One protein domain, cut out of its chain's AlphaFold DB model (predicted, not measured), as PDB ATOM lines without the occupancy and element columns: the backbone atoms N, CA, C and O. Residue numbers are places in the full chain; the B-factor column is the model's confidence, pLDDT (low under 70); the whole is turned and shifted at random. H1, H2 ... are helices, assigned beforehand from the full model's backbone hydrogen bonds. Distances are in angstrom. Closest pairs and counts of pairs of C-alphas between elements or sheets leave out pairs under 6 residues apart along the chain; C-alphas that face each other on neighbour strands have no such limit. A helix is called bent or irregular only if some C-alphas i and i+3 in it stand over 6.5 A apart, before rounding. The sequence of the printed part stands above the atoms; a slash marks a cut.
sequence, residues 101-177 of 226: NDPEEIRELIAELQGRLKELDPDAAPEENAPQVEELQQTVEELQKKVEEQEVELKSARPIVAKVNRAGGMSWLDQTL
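This is residues 101 to 177 of the 226 residues of an uncharacterized protein of Muribaculaceae bacterium (UniProt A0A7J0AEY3). One long bent helix, H2, makes most of the length of a rod; H1 folds back beside its first arm beyond an end loop, and H3 turns a corner at the far end. The printed part has 77 residues with three named helices, H1, H2, H3 in chain order, and is all helix. It is extended, with a radius of gyration of the C-alphas of 20.2 A and spans of 62 by 21 by 15 A.

Find C-alpha 130 at (314.718, 199.195, 234.845), where H2 begins. By its hydrogen bonds H2, residues 130 to 167, is one helix, but it is bent: C-alphas 156 and 159 are 6.7 A apart. Its arms are H2a, residues 130 to 156, 39.7 A, and H2b, residues 159 to 167, 12.4 A. H1, residues 103 to 119, runs 24.4 A; H3, residues 169 to 177, runs 12.6 A to C-alpha 177 at (325.854, 252.187, 225.170).

H2a and H2b stand at a steep tilt of 46 degrees. H1 and H2a are near each other, with 9 pairs of C-alphas within 10 A. H2b and H3 touch only at the corner, about perpendicular at 88 degrees; their closest C-alphas, of Val 164 and Leu 173, are 6.8 A apart. Every O i to N i+4 pair is within hydrogen-bond range in H1, H2a, H2b and H3.

Look from Ala 124 to Gln 175 for the farthest C-alphas, 62.7 A apart. The printed part has no cut and no long link. The pLDDT is under 70 at residues 101 to 103 and 121 to 130.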
ATOM      1  N   ASN A 101     308.606 230.219 239.702       55.25
ATOM      2  CA  ASN A 101     310.006 230.592 239.510       55.25
ATOM      3  C   ASN A 101     310.760 230.795 240.836       55.25
ATOM      4  O   ASN A 101     311.912 231.245 240.806       55.25
ATOM      5  N   ASP A 102     310.148 230.493 241.988       65.06
ATOM      6  CA  ASP A 102     310.845 230.534 243.268       65.06
ATOM      7  C   ASP A 102     311.793 229.322 243.361       65.06
ATOM      8  O   ASP A 102     311.346 228.172 243.439       65.06
ATOM      9  N   PRO A 103     313.124 229.539 243.347       65.81
ATOM     10  CA  PRO A 103     314.081 228.448 243.447       65.81
ATOM     11  C   PRO A 103     313.938 227.648 244.751       65.81
ATOM     12  O   PRO A 103     314.378 226.503 244.783       65.81
ATOM     13  N   GLU A 104     313.350 228.202 245.818       72.75
ATOM     14  CA  GLU A 104     313.119 227.457 247.061       72.75
ATOM     15  C   GLU A 104     311.926 226.493 246.953       72.75
ATOM     16  O   GLU A 104     312.039 225.350 247.396       72.75
ATOM     17  N   GLU A 105     310.834 226.882 246.289       75.06
ATOM     18  CA  GLU A 105     309.679 225.999 246.055       75.06
ATOM     19  C   GLU A 105     310.051 224.845 245.107       75.06
ATOM     20  O   GLU A 105     309.746 223.679 245.367       75.06
ATOM     21  N   ILE A 106     310.835 225.138 244.061       77.31
ATOM     22  CA  ILE A 106     311.394 224.120 243.159       77.31
ATOM     23  C   ILE A 106     312.283 223.129 243.931       77.31
ATOM     24  O   ILE A 106     312.245 221.925 243.668       77.31
ATOM     25  N   ARG A 107     313.073 223.596 244.910       76.62
ATOM     26  CA  ARG A 107     313.901 222.720 245.758       76.62
ATOM     27  C   ARG A 107     313.066 221.838 246.678       76.62
ATOM     28  O   ARG A 107     313.421 220.672 246.846       76.62
ATOM     29  N   GLU A 108     311.983 222.357 247.252       85.12
ATOM     30  CA  GLU A 108     311.055 221.549 248.052       85.12
ATOM     31  C   GLU A 108     310.376 220.469 247.203       85.12
ATOM     32  O   GLU A 108     310.370 219.303 247.602       85.12
ATOM     33  N   LEU A 109     309.915 220.806 245.995       84.88
ATOM     34  CA  LEU A 109     309.366 219.846 245.031       84.88
ATOM     35  C   LEU A 109     310.383 218.766 244.640       84.88
ATOM     36  O   LEU A 109     310.052 217.580 244.633       84.88
ATOM     37  N   ILE A 110     311.636 219.142 244.360       81.31
ATOM     38  CA  ILE A 110     312.711 218.178 244.077       81.31
ATOM     39  C   ILE A 110     312.936 217.257 245.283       81.31
ATOM     40  O   ILE A 110     313.054 216.044 245.105       81.31
ATOM     41  N   ALA A 111     312.967 217.802 246.500       83.69
ATOM     42  CA  ALA A 111     313.159 217.016 247.715       83.69
ATOM     43  C   ALA A 111     311.987 216.053 247.978       83.69
ATOM     44  O   ALA A 111     312.219 214.897 248.346       83.69
ATOM     45  N   GLU A 112     310.743 216.482 247.743       87.06
ATOM     46  CA  GLU A 112     309.561 215.621 247.850       87.06
ATOM     47  C   GLU A 112     309.600 214.493 246.808       87.06
ATOM     48  O   GLU A 112     309.410 213.322 247.152       87.06
ATOM     49  N   LEU A 113     309.892 214.819 245.546       84.25
ATOM     50  CA  LEU A 113     309.972 213.839 244.461       84.25
ATOM     51  C   LEU A 113     311.093 212.822 244.697       84.25
ATOM     52  O   LEU A 113     310.880 211.625 244.506       84.25
ATOM     53  N   GLN A 114     312.257 213.264 245.177       78.06
ATOM     54  CA  GLN A 114     313.349 212.373 245.577       78.06
ATOM     55  C   GLN A 114     312.966 211.486 246.771       78.06
ATOM     56  O   GLN A 114     313.352 210.316 246.811       78.06
ATOM     57  N   GLY A 115     312.184 212.009 247.720       82.31
ATOM     58  CA  GLY A 115     311.606 211.234 248.818       82.31
ATOM     59  C   GLY A 115     310.686 210.121 248.314       82.31
ATOM     60  O   GLY A 115     310.892 208.957 248.655       82.31
ATOM     61  N   ARG A 116     309.744 210.453 247.422       83.06
ATOM     62  CA  ARG A 116     308.848 209.467 246.790       83.06
ATOM     63  C   ARG A 116     309.599 208.428 245.964       83.06
ATOM     64  O   ARG A 116     309.235 207.257 246.002       83.06
ATOM     65  N   LEU A 117     310.653 208.826 245.252       72.06
ATOM     66  CA  LEU A 117     311.480 207.901 244.472       72.06
ATOM     67  C   LEU A 117     312.219 206.897 245.370       72.06
ATOM     68  O   LEU A 117     312.450 205.766 244.965       72.06
ATOM     69  N   LYS A 118     312.580 207.308 246.590       71.00
ATOM     70  CA  LYS A 118     313.273 206.474 247.580       71.00
ATOM     71  C   LYS A 118     312.335 205.541 248.347       71.00
ATOM     72  O   LYS A 118     312.772 204.492 248.812       71.00
ATOM     73  N   GLU A 119     311.073 205.934 248.510       72.62
ATOM     74  CA  GLU A 119     310.013 205.066 249.041       72.62
ATOM     75  C   GLU A 119     309.533 204.030 248.014       72.62
ATOM     76  O   GLU A 119     308.979 202.999 248.397       72.62
ATOM     77  N   LEU A 120     309.773 204.275 246.722       70.00
ATOM     78  CA  LEU A 120     309.569 203.292 245.667       70.00
ATOM     79  C   LEU A 120     310.688 202.240 245.736       70.00
ATOM     80  O   LEU A 120     311.847 202.527 245.452       70.00
ATOM     81  N   ASP A 121     310.338 201.021 246.145       59.50
ATOM     82  CA  ASP A 121     311.260 199.886 246.202       59.50
ATOM     83  C   ASP A 121     311.857 199.614 244.802       59.50
ATOM     84  O   ASP A 121     311.102 199.270 243.883       59.50
ATOM     85  N   PRO A 122     313.182 199.772 244.599       54.69
ATOM     86  CA  PRO A 122     313.813 199.555 243.298       54.69
ATOM     87  C   PRO A 122     313.700 198.098 242.825       54.69
ATOM     88  O   PRO A 122     313.767 197.857 241.621       54.69
ATOM     89  N   ASP A 123     313.466 197.147 243.739       50.81
ATOM     90  CA  ASP A 123     313.287 195.723 243.431       50.81
ATOM     91  C   ASP A 123     311.815 195.353 243.132       50.81
ATOM     92  O   ASP A 123     311.525 194.221 242.736       50.81
ATOM     93  N   ALA A 124     310.870 196.293 243.285       54.53
ATOM     94  CA  ALA A 124     309.455 196.110 242.945       54.53
ATOM     95  C   ALA A 124     309.088 196.616 241.536       54.53
ATOM     96  O   ALA A 124     307.968 196.383 241.066       54.53
ATOM     97  N   ALA A 125     310.007 197.300 240.845       54.66
ATOM     98  CA  ALA A 125     309.835 197.645 239.440       54.66
ATOM     99  C   ALA A 125     309.985 196.372 238.579       54.66
ATOM    100  O   ALA A 125     310.952 195.632 238.763       54.66
ATOM    101  N   PRO A 126     309.066 196.076 237.639       56.91
ATOM    102  CA  PRO A 126     309.259 194.951 236.726       56.91
ATOM    103  C   PRO A 126     310.581 195.153 235.968       56.91
ATOM    104  O   PRO A 126     310.855 196.274 235.540       56.91
ATOM    105  N   GLU A 127     311.386 194.095 235.781       59.47
ATOM    106  CA  GLU A 127     312.686 194.127 235.062       59.47
ATOM    107  C   GLU A 127     312.621 194.876 233.712       59.47
ATOM    108  O   GLU A 127     313.621 195.404 233.231       59.47
ATOM    109  N   GLU A 128     311.432 194.965 233.117       61.47
ATOM    110  CA  GLU A 128     311.120 195.684 231.880       61.47
ATOM    111  C   GLU A 128     311.264 197.221 231.982       61.47
ATOM    112  O   GLU A 128     311.593 197.876 230.992       61.47
ATOM    113  N   ASN A 129     311.088 197.806 233.173       61.09
ATOM    114  CA  ASN A 129     311.127 199.257 233.408       61.09
ATOM    115  C   ASN A 129     312.466 199.757 233.981       61.09
ATOM    116  O   ASN A 129     312.684 200.966 234.043       61.09
ATOM    117  N   ALA A 130     313.380 198.856 234.355       69.50
ATOM    118  CA  ALA A 130     314.718 199.195 234.845       69.50
ATOM    119  C   ALA A 130     315.500 200.196 233.955       69.50
ATOM    120  O   ALA A 130     316.034 201.158 234.507       69.50
ATOM    121  N   PRO A 131     315.533 200.071 232.607       76.31
ATOM    122  CA  PRO A 131     316.269 201.029 231.772       76.31
ATOM    123  C   PRO A 131     315.627 202.424 231.742       76.31
ATOM    124  O   PRO A 131     316.337 203.420 231.645       76.31
ATOM    125  N   GLN A 132     314.297 202.516 231.859       79.75
ATOM    126  CA  GLN A 132     313.587 203.801 231.895       79.75
ATOM    127  C   GLN A 132     313.828 204.529 233.221       79.75
ATOM    128  O   GLN A 132     313.946 205.749 233.241       79.75
ATOM    129  N   VAL A 133     313.941 203.793 234.331       79.31
ATOM    130  CA  VAL A 133     314.288 204.373 235.637       79.31
ATOM    131  C   VAL A 133     315.719 204.917 235.632       79.31
ATOM    132  O   VAL A 133     315.946 206.003 236.160       79.31
ATOM    133  N   GLU A 134     316.665 204.216 235.005       81.94
ATOM    134  CA  GLU A 134     318.053 204.678 234.869       81.94
ATOM    135  C   GLU A 134     318.160 205.925 233.974       81.94
ATOM    136  O   GLU A 134     318.838 206.888 234.333       81.94
ATOM    137  N   GLU A 135     317.437 205.961 232.851       87.19
ATOM    138  CA  GLU A 135     317.350 207.147 231.989       87.19
ATOM    139  C   GLU A 135     316.733 208.339 232.734       87.19
ATOM    140  O   GLU A 135     317.299 209.432 232.741       87.19
ATOM    141  N   LEU A 136     315.614 208.129 233.435       85.75
ATOM    142  CA  LEU A 136     314.980 209.177 234.235       85.75
ATOM    143  C   LEU A 136     315.926 209.703 235.321       85.75
ATOM    144  O   LEU A 136     316.022 210.916 235.499       85.75
ATOM    145  N   GLN A 137     316.685 208.836 235.994       85.88
ATOM    146  CA  GLN A 137     317.703 209.262 236.961       85.88
ATOM    147  C   GLN A 137     318.788 210.131 236.310       85.88
ATOM    148  O   GLN A 137     319.105 211.197 236.838       85.88
ATOM    149  N   GLN A 138     319.289 209.747 235.133       92.12
ATOM    150  CA  GLN A 138     320.267 210.550 234.390       92.12
ATOM    151  C   GLN A 138     319.704 211.920 233.983       92.12
ATOM    152  O   GLN A 138     320.389 212.933 234.125       92.12
ATOM    153  N   THR A 139     318.447 211.984 233.526       92.25
ATOM    154  CA  THR A 139     317.811 213.269 233.182       92.25
ATOM    155  C   THR A 139     317.616 214.167 234.400       92.25
ATOM    156  O   THR A 139     317.826 215.375 234.302       92.25
ATOM    157  N   VAL A 140     317.271 213.599 235.560       92.56
ATOM    158  CA  VAL A 140     317.149 214.352 236.814       92.56
ATOM    159  C   VAL A 140     318.502 214.930 237.221       92.56
ATOM    160  O   VAL A 140     318.573 216.114 237.545       92.56
ATOM    161  N   GLU A 141     319.580 214.150 237.145       93.50
ATOM    162  CA  GLU A 141     320.936 214.641 237.425       93.50
ATOM    163  C   GLU A 141     321.366 215.748 236.445       93.50
ATOM    164  O   GLU A 141     321.943 216.760 236.853       93.50
ATOM    165  N   GLU A 142     321.049 215.605 235.154       94.50
ATOM    166  CA  GLU A 142     321.340 216.632 234.150       94.50
ATOM    167  C   GLU A 142     320.559 217.927 234.412       94.50
ATOM    168  O   GLU A 142     321.127 219.021 234.343       94.50
ATOM    169  N   LEU A 143     319.266 217.822 234.729       92.75
ATOM    170  CA  LEU A 143     318.425 218.974 235.048       92.75
ATOM    171  C   LEU A 143     318.892 219.668 236.326       92.75
ATOM    172  O   LEU A 143     318.997 220.892 236.336       92.75
ATOM    173  N   GLN A 144     319.260 218.915 237.364       92.06
ATOM    174  CA  GLN A 144     319.841 219.475 238.587       92.06
ATOM    175  C   GLN A 144     321.111 220.270 238.292       92.06
ATOM    176  O   GLN A 144     321.267 221.393 238.770       92.06
ATOM    177  N   LYS A 145     321.983 219.731 237.437       94.50
ATOM    178  CA  LYS A 145     323.194 220.432 237.012       94.50
ATOM    179  C   LYS A 145     322.885 221.715 236.232       94.50
ATOM    180  O   LYS A 145     323.534 222.730 236.472       94.50
ATOM    181  N   LYS A 146     321.900 221.695 235.325       92.25
ATOM    182  CA  LYS A 146     321.467 222.890 234.575       92.25
ATOM    183  C   LYS A 146     320.881 223.960 235.492       92.25
ATOM    184  O   LYS A 146     321.196 225.133 235.317       92.25
ATOM    185  N   VAL A 147     320.076 223.563 236.477       92.31
ATOM    186  CA  VAL A 147     319.521 224.481 237.481       92.31
ATOM    187  C   VAL A 147     320.642 225.114 238.302       92.31
ATOM    188  O   VAL A 147     320.652 226.331 238.475       92.31
ATOM    189  N   GLU A 148     321.627 224.335 238.753       89.75
ATOM    190  CA  GLU A 148     322.767 224.873 239.503       89.75
ATOM    191  C   GLU A 148     323.607 225.847 238.655       89.75
ATOM    192  O   GLU A 148     323.981 226.923 239.128       89.75
ATOM    193  N   GLU A 149     323.861 225.517 237.386       90.81
ATOM    194  CA  GLU A 149     324.572 226.390 236.445       90.81
ATOM    195  C   GLU A 149     323.827 227.715 236.220       90.81
ATOM    196  O   GLU A 149     324.416 228.794 236.359       90.81
ATOM    197  N   GLN A 150     322.518 227.650 235.969       88.62
ATOM    198  CA  GLN A 150     321.669 228.831 235.816       88.62
ATOM    199  C   GLN A 150     321.581 229.649 237.106       88.62
ATOM    200  O   GLN A 150     321.623 230.877 237.059       88.62
ATOM    201  N   GLU A 151     321.516 229.014 238.277       85.31
ATOM    202  CA  GLU A 151     321.554 229.724 239.554       85.31
ATOM    203  C   GLU A 151     322.853 230.515 239.730       85.31
ATOM    204  O   GLU A 151     322.825 231.646 240.223       85.31
ATOM    205  N   VAL A 152     324.000 229.936 239.364       83.00
ATOM    206  CA  VAL A 152     325.299 230.619 239.431       83.00
ATOM    207  C   VAL A 152     325.325 231.812 238.473       83.00
ATOM    208  O   VAL A 152     325.739 232.909 238.868       83.00
ATOM    209  N   GLU A 153     324.827 231.636 237.249       83.44
ATOM    210  CA  GLU A 153     324.720 232.708 236.259       83.44
ATOM    211  C   GLU A 153     323.809 233.842 236.757       83.44
ATOM    212  O   GLU A 153     324.227 235.005 236.816       83.44
ATOM    213  N   LEU A 154     322.613 233.508 237.246       78.88
ATOM    214  CA  LEU A 154     321.651 234.466 237.787       78.88
ATOM    215  C   LEU A 154     322.178 235.174 239.039       78.88
ATOM    216  O   LEU A 154     321.988 236.383 239.171       78.88
ATOM    217  N   LYS A 155     322.890 234.487 239.943       81.69
ATOM    218  CA  LYS A 155     323.536 235.117 241.114       81.69
ATOM    219  C   LYS A 155     324.524 236.204 240.688       81.69
ATOM    220  O   LYS A 155     324.590 237.252 241.332       81.69
ATOM    221  N   SER A 156     325.253 235.991 239.592       79.69
ATOM    222  CA  SER A 156     326.185 236.985 239.046       79.69
ATOM    223  C   SER A 156     325.481 238.137 238.309       79.69
ATOM    224  O   SER A 156     325.920 239.288 238.401       79.69
ATOM    225  N   ALA A 157     324.357 237.859 237.640       84.62
ATOM    226  CA  ALA A 157     323.604 238.831 236.849       84.62
ATOM    227  C   ALA A 157     322.664 239.716 237.692       84.62
ATOM    228  O   ALA A 157     322.556 240.916 237.437       84.62
ATOM    229  N   ARG A 158     322.039 239.170 238.746       85.25
ATOM    230  CA  ARG A 158     321.121 239.874 239.668       85.25
ATOM    231  C   ARG A 158     321.620 241.251 240.139       85.25
ATOM    232  O   ARG A 158     320.865 242.217 240.011       85.25
ATOM    233  N   PRO A 159     322.861 241.425 240.642       89.38
ATOM    234  CA  PRO A 159     323.329 242.743 241.081       89.38
ATOM    235  C   PRO A 159     323.504 243.742 239.929       89.38
ATOM    236  O   PRO A 159     323.422 244.952 240.154       89.38
ATOM    237  N   ILE A 160     323.767 243.267 238.709       87.50
ATOM    238  CA  ILE A 160     323.874 244.107 237.511       87.50
ATOM    239  C   ILE A 160     322.476 244.566 237.105       87.50
ATOM    240  O   ILE A 160     322.252 245.768 236.980       87.50
ATOM    241  N   VAL A 161     321.531 243.630 237.001       89.12
ATOM    242  CA  VAL A 161     320.125 243.909 236.676       89.12
ATOM    243  C   VAL A 161     319.522 244.901 237.673       89.12
ATOM    244  O   VAL A 161     318.951 245.907 237.265       89.12
ATOM    245  N   ALA A 162     319.752 244.718 238.979       89.69
ATOM    246  CA  ALA A 162     319.272 245.646 240.006       89.69
ATOM    247  C   ALA A 162     319.824 247.074 239.835       89.69
ATOM    248  O   ALA A 162     319.105 248.059 240.020       89.69
ATOM    249  N   LYS A 163     321.103 247.214 239.462       91.00
ATOM    250  CA  LYS A 163     321.719 248.525 239.196       91.00
ATOM    251  C   LYS A 163     321.180 249.163 237.920       91.00
ATOM    252  O   LYS A 163     320.937 250.365 237.925       91.00
ATOM    253  N   VAL A 164     320.994 248.375 236.861       92.31
ATOM    254  CA  VAL A 164     320.423 248.837 235.589       92.31
ATOM    255  C   VAL A 164     318.989 249.319 235.807       92.31
ATOM    256  O   VAL A 164     318.680 250.453 235.454       92.31
ATOM    257  N   ASN A 165     318.152 248.545 236.502       89.06
ATOM    258  CA  ASN A 165     316.781 248.940 236.836       89.06
ATOM    259  C   ASN A 165     316.749 250.224 237.672       89.06
ATOM    260  O   ASN A 165     316.030 251.160 237.330       89.06
ATOM    261  N   ARG A 166     317.615 250.343 238.688       92.94
ATOM    262  CA  ARG A 166     317.742 251.575 239.486       92.94
ATOM    263  C   ARG A 166     318.177 252.794 238.661       92.94
ATOM    264  O   ARG A 166     317.872 253.919 239.045       92.94
ATOM    265  N   ALA A 167     318.911 252.589 237.570       88.75
ATOM    266  CA  ALA A 167     319.396 253.652 236.697       88.75
ATOM    267  C   ALA A 167     318.413 254.037 235.571       88.75
ATOM    268  O   ALA A 167     318.647 255.041 234.902       88.75
ATOM    269  N   GLY A 168     317.316 253.289 235.386       87.12
ATOM    270  CA  GLY A 168     316.314 253.523 234.334       87.12
ATOM    271  C   GLY A 168     316.068 252.333 233.396       87.12
ATOM    272  O   GLY A 168     315.505 252.505 232.313       87.12
ATOM    273  N   GLY A 169     316.509 251.134 233.779       93.31
ATOM    274  CA  GLY A 169     316.266 249.895 233.041       93.31
ATOM    275  C   GLY A 169     316.979 249.849 231.689       93.31
ATOM    276  O   GLY A 169     318.040 250.452 231.498       93.31
ATOM    277  N   MET A 170     316.379 249.133 230.736       91.62
ATOM    278  CA  MET A 170     316.954 248.936 229.400       91.62
ATOM    279  C   MET A 170     317.135 250.256 228.637       91.62
ATOM    280  O   MET A 170     318.142 250.440 227.963       91.62
ATOM    281  N   SER A 171     316.233 251.226 228.832       91.25
ATOM    282  CA  SER A 171     316.322 252.546 228.186       91.25
ATOM    283  C   SER A 171     317.599 253.311 228.560       91.25
ATOM    284  O   SER A 171     318.273 253.884 227.699       91.25
ATOM    285  N   TRP A 172     317.977 253.274 229.842       93.56
ATOM    286  CA  TRP A 172     319.225 253.859 230.321       93.56
ATOM    287  C   TRP A 172     320.432 253.094 229.779       93.56
ATOM    288  O   TRP A 172     321.401 253.713 229.334       93.56
ATOM    289  N   LEU A 173     320.375 251.757 229.774       93.25
ATOM    290  CA  LEU A 173     321.455 250.929 229.244       93.25
ATOM    291  C   LEU A 173     321.708 251.240 227.761       93.25
ATOM    292  O   LEU A 173     322.838 251.558 227.395       93.25
ATOM    293  N   ASP A 174     320.665 251.269 226.934       93.94
ATOM    294  CA  ASP A 174     320.765 251.584 225.506       93.94
ATOM    295  C   ASP A 174     321.301 252.996 225.268       93.94
ATOM    296  O   ASP A 174     322.197 253.208 224.441       93.94
ATOM    297  N   GLN A 175     320.826 253.972 226.048       91.81
ATOM    298  CA  GLN A 175     321.339 255.333 225.984       91.81
ATOM    299  C   GLN A 175     322.833 255.376 226.323       91.81
ATOM    300  O   GLN A 175     323.606 255.993 225.591       91.81
ATOM    301  N   THR A 176     323.263 254.723 227.406       89.19
ATOM    302  CA  THR A 176     324.675 254.716 227.820       89.19
ATOM    303  C   THR A 176     325.582 253.980 226.840       89.19
ATOM    304  O   THR A 176     326.678 254.467 226.563       89.19
ATOM    305  N   LEU A 177     325.130 252.875 226.244       89.62
ATOM    306  CA  LEU A 177     325.854 252.187 225.170       89.62
ATOM    307  C   LEU A 177     325.974 253.067 223.914       89.62
ATOM    308  O   LEU A 177     326.993 253.033 223.218       89.62
TER     309      LEU A 177